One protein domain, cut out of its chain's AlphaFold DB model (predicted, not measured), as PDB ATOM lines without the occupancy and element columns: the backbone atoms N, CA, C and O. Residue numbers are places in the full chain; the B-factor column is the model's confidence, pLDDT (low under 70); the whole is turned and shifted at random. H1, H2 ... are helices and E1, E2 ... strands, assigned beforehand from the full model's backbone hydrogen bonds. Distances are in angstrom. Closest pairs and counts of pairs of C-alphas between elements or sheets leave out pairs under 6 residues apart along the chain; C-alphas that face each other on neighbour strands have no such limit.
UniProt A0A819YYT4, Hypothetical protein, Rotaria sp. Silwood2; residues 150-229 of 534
ATOM      1  N   ARG A 150     150.976 186.353  84.282       86.19
ATOM      2  CA  ARG A 150     151.460 186.703  85.631       86.19
ATOM      3  C   ARG A 150     150.475 186.321  86.733       86.19
ATOM      4  O   ARG A 150     150.896 186.081  87.854       86.19
ATOM      5  N   GLU A 151     149.188 186.301  86.409       90.25
ATOM      6  CA  GLU A 151     148.096 185.987  87.335       90.25
ATOM      7  C   GLU A 151     147.854 184.477  87.489       90.25
ATOM      8  O   GLU A 151     147.085 184.071  88.360       90.25
ATOM      9  N   ASP A 152     148.513 183.636  86.684       88.94
ATOM     10  CA  ASP A 152     148.421 182.181  86.798       88.94
ATOM     11  C   ASP A 152     149.166 181.677  88.045       88.94
ATOM     12  O   ASP A 152     150.365 181.389  88.016       88.94
ATOM     13  N   LYS A 153     148.427 181.561  89.153       86.50
ATOM     14  CA  LYS A 153     148.939 181.102  90.454       86.50
ATOM     15  C   LYS A 153     149.315 179.619  90.488       86.50
ATOM     16  O   LYS A 153     149.984 179.203  91.429       86.50
ATOM     17  N   ASN A 154     148.915 178.829  89.489       85.50
ATOM     18  CA  ASN A 154     149.381 177.445  89.375       85.50
ATOM     19  C   ASN A 154     150.823 177.393  88.850       85.50
ATOM     20  O   ASN A 154     151.549 176.445  89.136       85.50
ATOM     21  N   ALA A 155     151.236 178.408  88.083       83.25
ATOM     22  CA  ALA A 155     152.553 178.476  87.460       83.25
ATOM     23  C   ALA A 155     153.517 179.450  88.160       83.25
ATOM     24  O   ALA A 155     154.729 179.228  88.131       83.25
ATOM     25  N   TYR A 156     153.013 180.531  88.766       88.81
ATOM     26  CA  TYR A 156     153.837 181.605  89.323       88.81
ATOM     27  C   TYR A 156     153.453 181.966  90.758       88.81
ATOM     28  O   TYR A 156     152.280 182.035  91.118       88.81
ATOM     29  N   GLN A 157     154.470 182.289  91.557       89.88
ATOM     30  CA  GLN A 157     154.325 182.842  92.899       89.88
ATOM     31  C   GLN A 157     154.849 184.279  92.923       89.88
ATOM     32  O   GLN A 157     155.973 184.552  92.494       89.88
ATOM     33  N   GLU A 158     154.040 185.203  93.438       91.00
ATOM     34  CA  GLU A 158     154.455 186.587  93.649       91.00
ATOM     35  C   GLU A 158     155.357 186.698  94.885       91.00
ATOM     36  O   GLU A 158     155.073 186.125  95.937       91.00
ATOM     37  N   LEU A 159     156.453 187.446  94.750       92.88
ATOM     38  CA  LEU A 159     157.375 187.749  95.842       92.88
ATOM     39  C   LEU A 159     157.229 189.219  96.235       92.88
ATOM     40  O   LEU A 159     157.246 190.102  95.380       92.88
ATOM     41  N   SER A 160     157.154 189.482  97.538       95.38
ATOM     42  CA  SER A 160     157.066 190.838  98.099       95.38
ATOM     43  C   SER A 160     158.410 191.576  98.147       95.38
ATOM     44  O   SER A 160     158.461 192.747  98.518       95.38
ATOM     45  N   TYR A 161     159.506 190.906  97.787       95.50
ATOM     46  CA  TYR A 161     160.864 191.429  97.866       95.50
ATOM     47  C   TYR A 161     161.688 191.033  96.636       95.50
ATOM     48  O   TYR A 161     161.289 190.202  95.823       95.50
ATOM     49  N   ASN A 162     162.861 191.651  96.490       94.69
ATOM     50  CA  ASN A 162     163.808 191.347  95.420       94.69
ATOM     51  C   ASN A 162     164.775 190.225  95.862       94.69
ATOM     52  O   ASN A 162     165.635 190.491  96.705       94.69
ATOM     53  N   PRO A 163     164.711 189.013  95.277       96.00
ATOM     54  CA  PRO A 163     165.520 187.873  95.720       96.00
ATOM     55  C   PRO A 163     166.959 187.871  95.174       96.00
ATOM     56  O   PRO A 163     167.681 186.893  95.343       96.00
ATOM     57  N   LEU A 164     167.415 188.925  94.481       95.06
ATOM     58  CA  LEU A 164     168.707 188.904  93.779       95.06
ATOM     59  C   LEU A 164     169.889 188.588  94.703       95.06
ATOM     60  O   LEU A 164     170.722 187.750  94.363       95.06
ATOM     61  N   MET A 165     169.965 189.268  95.849       95.56
ATOM     62  CA  MET A 165     171.077 189.099  96.789       95.56
ATOM     63  C   MET A 165     171.031 187.747  97.499       95.56
ATOM     64  O   MET A 165     172.077 187.153  97.750       95.56
ATOM     65  N   GLU A 166     169.832 187.235  97.763       95.88
ATOM     66  CA  GLU A 166     169.636 185.900  98.320       95.88
ATOM     67  C   GLU A 166     170.129 184.826  97.344       95.88
ATOM     68  O   GLU A 166     170.979 184.009  97.695       95.88
ATOM     69  N   ILE A 167     169.696 184.890  96.079       95.69
ATOM     70  CA  ILE A 167     170.137 183.961  95.030       95.69
ATOM     71  C   ILE A 167     171.660 184.035  94.851       95.69
ATOM     72  O   ILE A 167     172.321 183.003  94.735       95.69
ATOM     73  N   LEU A 168     172.233 185.243  94.846       96.06
ATOM     74  CA  LEU A 168     173.679 185.448  94.744       96.06
ATOM     75  C   LEU A 168     174.436 184.806  95.908       96.06
ATOM     76  O   LEU A 168     175.453 184.146  95.683       96.06
ATOM     77  N   THR A 169     173.925 184.965  97.127       96.81
ATOM     78  CA  THR A 169     174.502 184.368  98.337       96.81
ATOM     79  C   THR A 169     174.447 182.844  98.260       96.81
ATOM     80  O   THR A 169     175.472 182.188  98.439       96.81
ATOM     81  N   ASN A 170     173.297 182.279  97.885       97.06
ATOM     82  CA  ASN A 170     173.111 180.831  97.752       97.06
ATOM     83  C   ASN A 170     174.058 180.228  96.705       97.06
ATOM     84  O   ASN A 170     174.732 179.233  96.974       97.06
ATOM     85  N   VAL A 171     174.171 180.866  95.536       96.50
ATOM     86  CA  VAL A 171     175.098 180.445  94.475       96.50
ATOM     87  C   VAL A 171     176.552 180.528  94.941       96.50
ATOM     88  O   VAL A 171     177.316 179.585  94.743       96.50
ATOM     89  N   THR A 172     176.936 181.627  95.590       96.56
ATOM     90  CA  THR A 172     178.302 181.821  96.096       96.56
ATOM     91  C   THR A 172     178.663 180.762  97.136       96.56
ATOM     92  O   THR A 172     179.733 180.160  97.060       96.56
ATOM     93  N   ASN A 173     177.754 180.480  98.071       97.44
ATOM     94  CA  ASN A 173     177.949 179.467  99.104       97.44
ATOM     95  C   ASN A 173     178.089 178.066  98.501       97.44
ATOM     96  O   ASN A 173     179.006 177.336  98.874       97.44
ATOM     97  N   ALA A 174     177.247 177.717  97.522       96.81
ATOM     98  CA  ALA A 174     177.339 176.439  96.822       96.81
ATOM     99  C   ALA A 174     178.686 176.278  96.093       96.81
ATOM    100  O   ALA A 174     179.354 175.254  96.239       96.81
ATOM    101  N   LEU A 175     179.135 177.304  95.361       96.62
ATOM    102  CA  LEU A 175     180.425 177.275  94.662       96.62
ATOM    103  C   LEU A 175     181.612 177.198  95.632       96.62
ATOM    104  O   LEU A 175     182.574 176.472  95.373       96.62
ATOM    105  N   ASN A 176     181.546 177.911  96.759       96.62
ATOM    106  CA  ASN A 176     182.565 177.847  97.805       96.62
ATOM    107  C   ASN A 176     182.642 176.451  98.433       96.62
ATOM    108  O   ASN A 176     183.742 175.927  98.594       96.62
ATOM    109  N   ALA A 177     181.500 175.826  98.729       97.25
ATOM    110  CA  ALA A 177     181.453 174.466  99.260       97.25
ATOM    111  C   ALA A 177     182.085 173.457  98.285       97.25
ATOM    112  O   ALA A 177     182.969 172.697  98.679       97.25
ATOM    113  N   LEU A 178     181.718 173.511  96.998       95.81
ATOM    114  CA  LEU A 178     182.290 172.638  95.963       95.81
ATOM    115  C   LEU A 178     183.807 172.822  95.817       95.81
ATOM    116  O   LEU A 178     184.545 171.844  95.681       95.81
ATOM    117  N   LYS A 179     184.293 174.066  95.877       95.19
ATOM    118  CA  LYS A 179     185.731 174.364  95.844       95.19
ATOM    119  C   LYS A 179     186.453 173.826  97.080       95.19
ATOM    120  O   LYS A 179     187.496 173.190  96.940       95.19
ATOM    121  N   ASN A 180     185.913 174.065  98.273       95.12
ATOM    122  CA  ASN A 180     186.518 173.633  99.536       95.12
ATOM    123  C   ASN A 180     186.585 172.103  99.634       95.12
ATOM    124  O   ASN A 180     187.592 171.560 100.083       95.12
ATOM    125  N   ASN A 181     185.570 171.415  99.107       95.75
ATOM    126  CA  ASN A 181     185.529 169.956  99.001       95.75
ATOM    127  C   ASN A 181     186.376 169.400  97.841       95.75
ATOM    128  O   ASN A 181     186.353 168.196  97.597       95.75
ATOM    129  N   LYS A 182     187.113 170.250  97.107       93.19
ATOM    130  CA  LYS A 182     187.930 169.885  95.932       93.19
ATOM    131  C   LYS A 182     187.137 169.213  94.798       93.19
ATOM    132  O   LYS A 182     187.713 168.515  93.972       93.19
ATOM    133  N   GLN A 183     185.829 169.460  94.728       92.62
ATOM    134  CA  GLN A 183     184.936 168.958  93.675       92.62
ATOM    135  C   GLN A 183     184.893 169.884  92.452       92.62
ATOM    136  O   GLN A 183     184.350 169.517  91.415       92.62
ATOM    137  N   LEU A 184     185.452 171.093  92.570       91.50
ATOM    138  CA  LEU A 184     185.506 172.080  91.499       91.50
ATOM    139  C   LEU A 184     186.918 172.656  91.370       91.50
ATOM    140  O   LEU A 184     187.487 173.175  92.333       91.50
ATOM    141  N   VAL A 185     187.476 172.594  90.161       91.81
ATOM    142  CA  VAL A 185     188.804 173.144  89.864       91.81
ATOM    143  C   VAL A 185     188.756 174.672  89.909       91.81
ATOM    144  O   VAL A 185     187.765 175.299  89.534       91.81
ATOM    145  N   LEU A 186     189.858 175.305  90.329       90.12
ATOM    146  CA  LEU A 186     189.945 176.761  90.495       90.12
ATOM    147  C   LEU A 186     189.555 177.546  89.229       90.12
ATOM    148  O   LEU A 186     188.950 178.613  89.324       90.12
ATOM    149  N   LYS A 187     189.898 177.024  88.048       89.81
ATOM    150  CA  LYS A 187     189.544 177.633  86.761       89.81
ATOM    151  C   LYS A 187     188.027 177.726  86.585       89.81
ATOM    152  O   LYS A 187     187.531 178.806  86.268       89.81
ATOM    153  N   ASP A 188     187.316 176.629  86.827       91.81
ATOM    154  CA  ASP A 188     185.861 176.563  86.669       91.81
ATOM    155  C   ASP A 188     185.169 177.359  87.769       91.81
ATOM    156  O   ASP A 188     184.277 178.147  87.478       91.81
ATOM    157  N   TYR A 189     185.663 177.290  89.009       94.50
ATOM    158  CA  TYR A 189     185.205 178.161  90.095       94.50
ATOM    159  C   TYR A 189     185.255 179.645  89.704       94.50
ATOM    160  O   TYR A 189     184.254 180.351  89.810       94.50
ATOM    161  N   ASN A 190     186.392 180.118  89.187       92.06
ATOM    162  CA  ASN A 190     186.542 181.515  88.774       92.06
ATOM    163  C   ASN A 190     185.624 181.887  87.598       92.06
ATOM    164  O   ASN A 190     185.223 183.044  87.480       92.06
ATOM    165  N   HIS A 191     185.320 180.935  86.712       91.12
ATOM    166  CA  HIS A 191     184.404 181.145  85.593       91.12
ATOM    167  C   HIS A 191     182.936 181.203  86.042       91.12
ATOM    168  O   HIS A 191     182.173 182.026  85.537       91.12
ATOM    169  N   LEU A 192     182.562 180.347  86.995       94.38
ATOM    170  CA  LEU A 192     181.201 180.202  87.505       94.38
ATOM    171  C   LEU A 192     180.814 181.281  88.517       94.38
ATOM    172  O   LEU A 192     179.626 181.571  88.664       94.38
ATOM    173  N   MET A 193     181.793 181.873  89.206       94.69
ATOM    174  CA  MET A 193     181.526 182.881  90.226       94.69
ATOM    175  C   MET A 193     180.818 184.119  89.644       94.69
ATOM    176  O   MET A 193     181.332 184.751  88.711       94.69
ATOM    177  N   PRO A 194     179.649 184.504  90.194       91.94
ATOM    178  CA  PRO A 194     178.886 185.637  89.694       91.94
ATOM    179  C   PRO A 194     179.629 186.955  89.940       91.94
ATOM    180  O   PRO A 194     180.170 187.205  91.015       91.94
ATOM    181  N   LYS A 195     179.616 187.834  88.935       89.62
ATOM    182  CA  LYS A 195     180.193 189.183  89.018       89.62
ATOM    183  C   LYS A 195     179.103 190.185  89.376       89.62
ATOM    184  O   LYS A 195     178.198 190.410  88.571       89.62
ATOM    185  N   LEU A 196     179.184 190.759  90.576       86.88
ATOM    186  CA  LEU A 196     178.130 191.594  91.165       86.88
ATOM    187  C   LEU A 196     177.701 192.763  90.261       86.88
ATOM    188  O   LEU A 196     176.519 193.073  90.173       86.88
ATOM    189  N   ASP A 197     178.645 193.369  89.544       88.25
ATOM    190  CA  ASP A 197     178.424 194.492  88.628       88.25
ATOM    191  C   ASP A 197     177.723 194.100  87.312       88.25
ATOM    192  O   ASP A 197     177.218 194.961  86.585       88.25
ATOM    193  N   LEU A 198     177.674 192.805  86.985       88.12
ATOM    194  CA  LEU A 198     177.140 192.303  85.717       88.12
ATOM    195  C   LEU A 198     175.831 191.522  85.857       88.12
ATOM    196  O   LEU A 198     175.090 191.423  84.870       88.12
ATOM    197  N   VAL A 199     175.549 190.967  87.038       92.12
ATOM    198  CA  VAL A 199     174.369 190.127  87.282       92.12
ATOM    199  C   VAL A 199     173.110 190.944  87.575       92.12
ATOM    200  O   VAL A 199     173.156 192.052  88.100       92.12
ATOM    201  N   ARG A 200     171.950 190.388  87.218       93.56
ATOM    202  CA  ARG A 200     170.619 190.916  87.553       93.56
ATOM    203  C   ARG A 200     169.587 189.794  87.561       93.56
ATOM    204  O   ARG A 200     169.843 188.709  87.041       93.56
ATOM    205  N   LEU A 201     168.395 190.079  88.078       93.88
ATOM    206  CA  LEU A 201     167.265 189.168  87.931       93.88
ATOM    207  C   LEU A 201     166.923 188.950  86.454       93.88
ATOM    208  O   LEU A 201     166.967 189.874  85.631       93.88
ATOM    209  N   SER A 202     166.559 187.709  86.143       92.75
ATOM    210  CA  SER A 202     165.930 187.368  84.874       92.75
ATOM    211  C   SER A 202     164.625 188.143  84.735       92.75
ATOM    212  O   SER A 202     163.902 188.333  85.710       92.75
ATOM    213  N   TYR A 203     164.306 188.575  83.521       91.31
ATOM    214  CA  TYR A 203     163.034 189.238  83.244       91.31
ATOM    215  C   TYR A 203     162.313 188.540  82.103       91.31
ATOM    216  O   TYR A 203     162.933 188.059  81.151       91.31
ATOM    217  N   MET A 204     160.992 188.504  82.209       90.75
ATOM    218  CA  MET A 204     160.121 187.924  81.205       90.75
ATOM    219  C   MET A 204     159.632 189.008  80.242       90.75
ATOM    220  O   MET A 204     159.270 190.113  80.644       90.75
ATOM    221  N   TYR A 205     159.626 188.693  78.955       91.06
ATOM    222  CA  TYR A 205     158.948 189.467  77.922       91.06
ATOM    223  C   TYR A 205     158.173 188.516  77.016       91.06
ATOM    224  O   TYR A 205     158.292 187.304  77.157       91.06
ATOM    225  N   PHE A 206     157.373 189.047  76.095       91.62
ATOM    226  CA  PHE A 206     156.497 188.219  75.286       91.62
ATOM    227  C   PHE A 206     156.644 188.503  73.794       91.62
ATOM    228  O   PHE A 206     156.747 189.660  73.382       91.62
ATOM    229  N   ASN A 207     156.606 187.435  72.996       90.00
ATOM    230  CA  ASN A 207     156.549 187.495  71.535       90.00
ATOM    231  C   ASN A 207     155.204 186.937  71.045       90.00
ATOM    232  O   ASN A 207     154.655 186.023  71.655       90.00
ATOM    233  N   ARG A 208     154.659 187.463  69.945       86.75
ATOM    234  CA  ARG A 208     153.391 186.978  69.363       86.75
ATOM    235  C   ARG A 208     153.582 185.690  68.571       86.75
ATOM    236  O   ARG A 208     154.582 185.538  67.875       86.75
ATOM    237  N   LYS A 209     152.580 184.810  68.598       84.75
ATOM    238  CA  LYS A 209     152.444 183.668  67.683       84.75
ATOM    239  C   LYS A 209     151.337 183.966  66.656       84.75
ATOM    240  O   LYS A 209     150.221 183.500  66.855       84.75
ATOM    241  N   PRO A 210     151.610 184.733  65.580       77.06
ATOM    242  CA  PRO A 210     150.574 185.157  64.624       77.06
ATOM    243  C   PRO A 210     149.937 183.989  63.853       77.06
ATOM    244  O   PRO A 210     148.817 184.087  63.387       77.06
ATOM    245  N   HIS A 211     150.636 182.859  63.764       76.12
ATOM    246  CA  HIS A 211     150.183 181.637  63.094       76.12
ATOM    247  C   HIS A 211     149.249 180.757  63.936       76.12
ATOM    248  O   HIS A 211     148.944 179.641  63.527       76.12
ATOM    249  N   LYS A 212     148.892 181.190  65.148       77.81
ATOM    250  CA  LYS A 212     147.941 180.491  66.013       77.81
ATOM    251  C   LYS A 212     146.691 181.346  66.170       77.81
ATOM    252  O   LYS A 212     146.793 182.572  66.220       77.81
ATOM    253  N   GLU A 213     145.547 180.684  66.292       78.56
ATOM    254  CA  GLU A 213     144.260 181.323  66.570       78.56
ATOM    255  C   GLU A 213     144.348 182.229  67.807       78.56
ATOM    256  O   GLU A 213     145.108 181.947  68.732       78.56
ATOM    257  N   GLU A 214     143.645 183.365  67.778       82.12
ATOM    258  CA  GLU A 214     143.719 184.461  68.764       82.12
ATOM    259  C   GLU A 214     145.093 185.140  68.932       82.12
ATOM    260  O   GLU A 214     145.253 186.009  69.798       82.12
ATOM    261  N   THR A 215     146.095 184.760  68.136       81.94
ATOM    262  CA  THR A 215     147.466 185.292  68.159       81.94
ATOM    263  C   THR A 215     148.035 185.419  69.589       81.94
ATOM    264  O   THR A 215     148.291 186.526  70.091       81.94
ATOM    265  N   PRO A 216     148.214 184.295  70.313       89.75
ATOM    266  CA  PRO A 216     148.640 184.288  71.705       89.75
ATOM    267  C   PRO A 216     150.077 184.789  71.868       89.75
ATOM    268  O   PRO A 216     150.886 184.817  70.934       89.75
ATOM    269  N   LEU A 217     150.408 185.159  73.102       91.56
ATOM    270  CA  LEU A 217     151.760 185.529  73.501       91.56
ATOM    271  C   LEU A 217     152.549 184.295  73.947       91.56
ATOM    272  O   LEU A 217     152.015 183.453  74.666       91.56
ATOM    273  N   ARG A 218     153.825 184.200  73.559       90.06
ATOM    274  CA  ARG A 218     154.806 183.283  74.153       90.06
ATOM    275  C   ARG A 218     155.596 184.011  75.237       90.06
ATOM    276  O   ARG A 218     156.216 185.021  74.898       90.06
ATOM    277  N   PRO A 219     155.645 183.510  76.479       91.94
ATOM    278  CA  PRO A 219     156.581 184.015  77.473       91.94
ATOM    279  C   PRO A 219     158.015 183.647  77.079       91.94
ATOM    280  O   PRO A 219     158.308 182.501  76.741       91.94
ATOM    281  N   ILE A 220     158.912 184.628  77.121       90.50
ATOM    282  CA  ILE A 220     160.349 184.472  76.909       90.50
ATOM    283  C   ILE A 220     161.071 184.994  78.145       90.50
ATOM    284  O   ILE A 220     160.957 186.172  78.491       90.50
ATOM    285  N   LEU A 221     161.850 184.129  78.789       91.19
ATOM    286  CA  LEU A 221     162.671 184.496  79.936       91.19
ATOM    287  C   LEU A 221     164.079 184.887  79.474       91.19
ATOM    288  O   LEU A 221     164.813 184.072  78.916       91.19
ATOM    289  N   ASN A 222     164.482 186.133  79.721       91.69
ATOM    290  CA  ASN A 222     165.848 186.570  79.462       91.69
ATOM    291  C   ASN A 222     166.745 186.254  80.663       91.69
ATOM    292  O   ASN A 222     166.694 186.949  81.678       91.69
ATOM    293  N   THR A 223     167.598 185.242  80.507       92.81
ATOM    294  CA  THR A 223     168.520 184.758  81.546       92.81
ATOM    295  C   THR A 223     169.983 185.121  81.285       92.81
ATOM    296  O   THR A 223     170.857 184.682  82.021       92.81
ATOM    297  N   ILE A 224     170.288 185.953  80.278       89.88
ATOM    298  CA  ILE A 224     171.676 186.235  79.844       89.88
ATOM    299  C   ILE A 224     172.547 186.770  80.989       89.88
ATOM    300  O   ILE A 224     173.736 186.482  81.058       89.88
ATOM    301  N   LYS A 225     171.953 187.569  81.879       92.12
ATOM    302  CA  LYS A 225     172.631 188.169  83.038       92.12
ATOM    303  C   LYS A 225     172.168 187.575  84.372       92.12
ATOM    304  O   LYS A 225     172.378 188.194  85.410       92.12
ATOM    305  N   ALA A 226     171.497 186.425  84.344       94.19
ATOM    306  CA  ALA A 226     171.060 185.753  85.557       94.19
ATOM    307  C   ALA A 226     172.268 185.244  86.350       94.19
ATOM    308  O   ALA A 226     173.255 184.802  85.762       94.19
ATOM    309  N   VAL A 227     172.159 185.252  87.679       95.19
ATOM    310  CA  VAL A 227     173.203 184.752  88.592       95.19
ATOM    311  C   VAL A 227     173.585 183.302  88.265       95.19
ATOM    312  O   VAL A 227     174.757 182.946  88.284       95.19
ATOM    313  N   THR A 228     172.605 182.475  87.905       94.44
ATOM    314  CA  THR A 228     172.785 181.045  87.625       94.44
ATOM    315  C   THR A 228     173.226 180.740  86.194       94.44
ATOM    316  O   THR A 228     173.480 179.579  85.883       94.44
ATOM    317  N   ARG A 229     173.343 181.740  85.302       93.81
ATOM    318  CA  ARG A 229     173.592 181.487  83.874       93.81
ATOM    319  C   ARG A 229     174.894 180.722  83.593       93.81
ATOM    320  O   ARG A 229     174.806 179.733  82.866       93.81
TER     321      ARG A 229
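What this domain is: This is residues 150 to 229 of the 534 residues of the protein "Hypothetical protein" of Rotaria sp. Silwood2 (UniProt A0A819YYT4). Two hairpins placed end to end make the length of this elongated domain: a helical one, long H1 with short H2 folded back beside its last part, and a narrow ribbon of two antiparallel strands, E1 and E2. Before H1 runs a stretch with no named element, residues 150 to 163, of which 151 to 157 stick out free. The printed part has 80 residues, with two named helices and two named strands in the order H1, H2, E1, E2; the class is mixed, helices and strands, with 36 residues in named elements, under half. The whole is only just loose, close to extended, with a radius of gyration of the C-alphas of 17.4 A and spans of 54 by 29 by 24 A.

Where its parts are: H1 holds residues 164 to 180, 24.2 A long, from C-alpha 164 at (168.707, 188.904, 93.779). H2 holds residues 186 to 192, E1 residues 203 to 208, 17.1 A long, and E2 residues 217 to 222, 15.3 A long, ending with C-alpha 222 at (165.848, 186.570, 79.462).

How they stand to each other: H1 touches H2 with residues 175 to 179 alone; the closest C-alphas, of Leu 175 and Tyr 189, are 6.7 A apart. This helical hairpin has a shallow tilt of 18 degrees, opposite ways. Every O i to N i+4 pair is within hydrogen-bond range in H1 and H2. E1 and E2 form an antiparallel hairpin at 147 degrees; N 220 and O 205, 2.7 A, are within hydrogen-bond range. H1 is apart from E1 and E2, and H2 is apart from E2.

The domain as a whole: The C-alphas farthest apart, of Asn 180 and Glu 213, are 54.1 A apart. The printed part has no cut. The link H1 to H2 is tight; H2 to E1 and E1 to E2 are short links. No printed residue is under 70 in pLDDT.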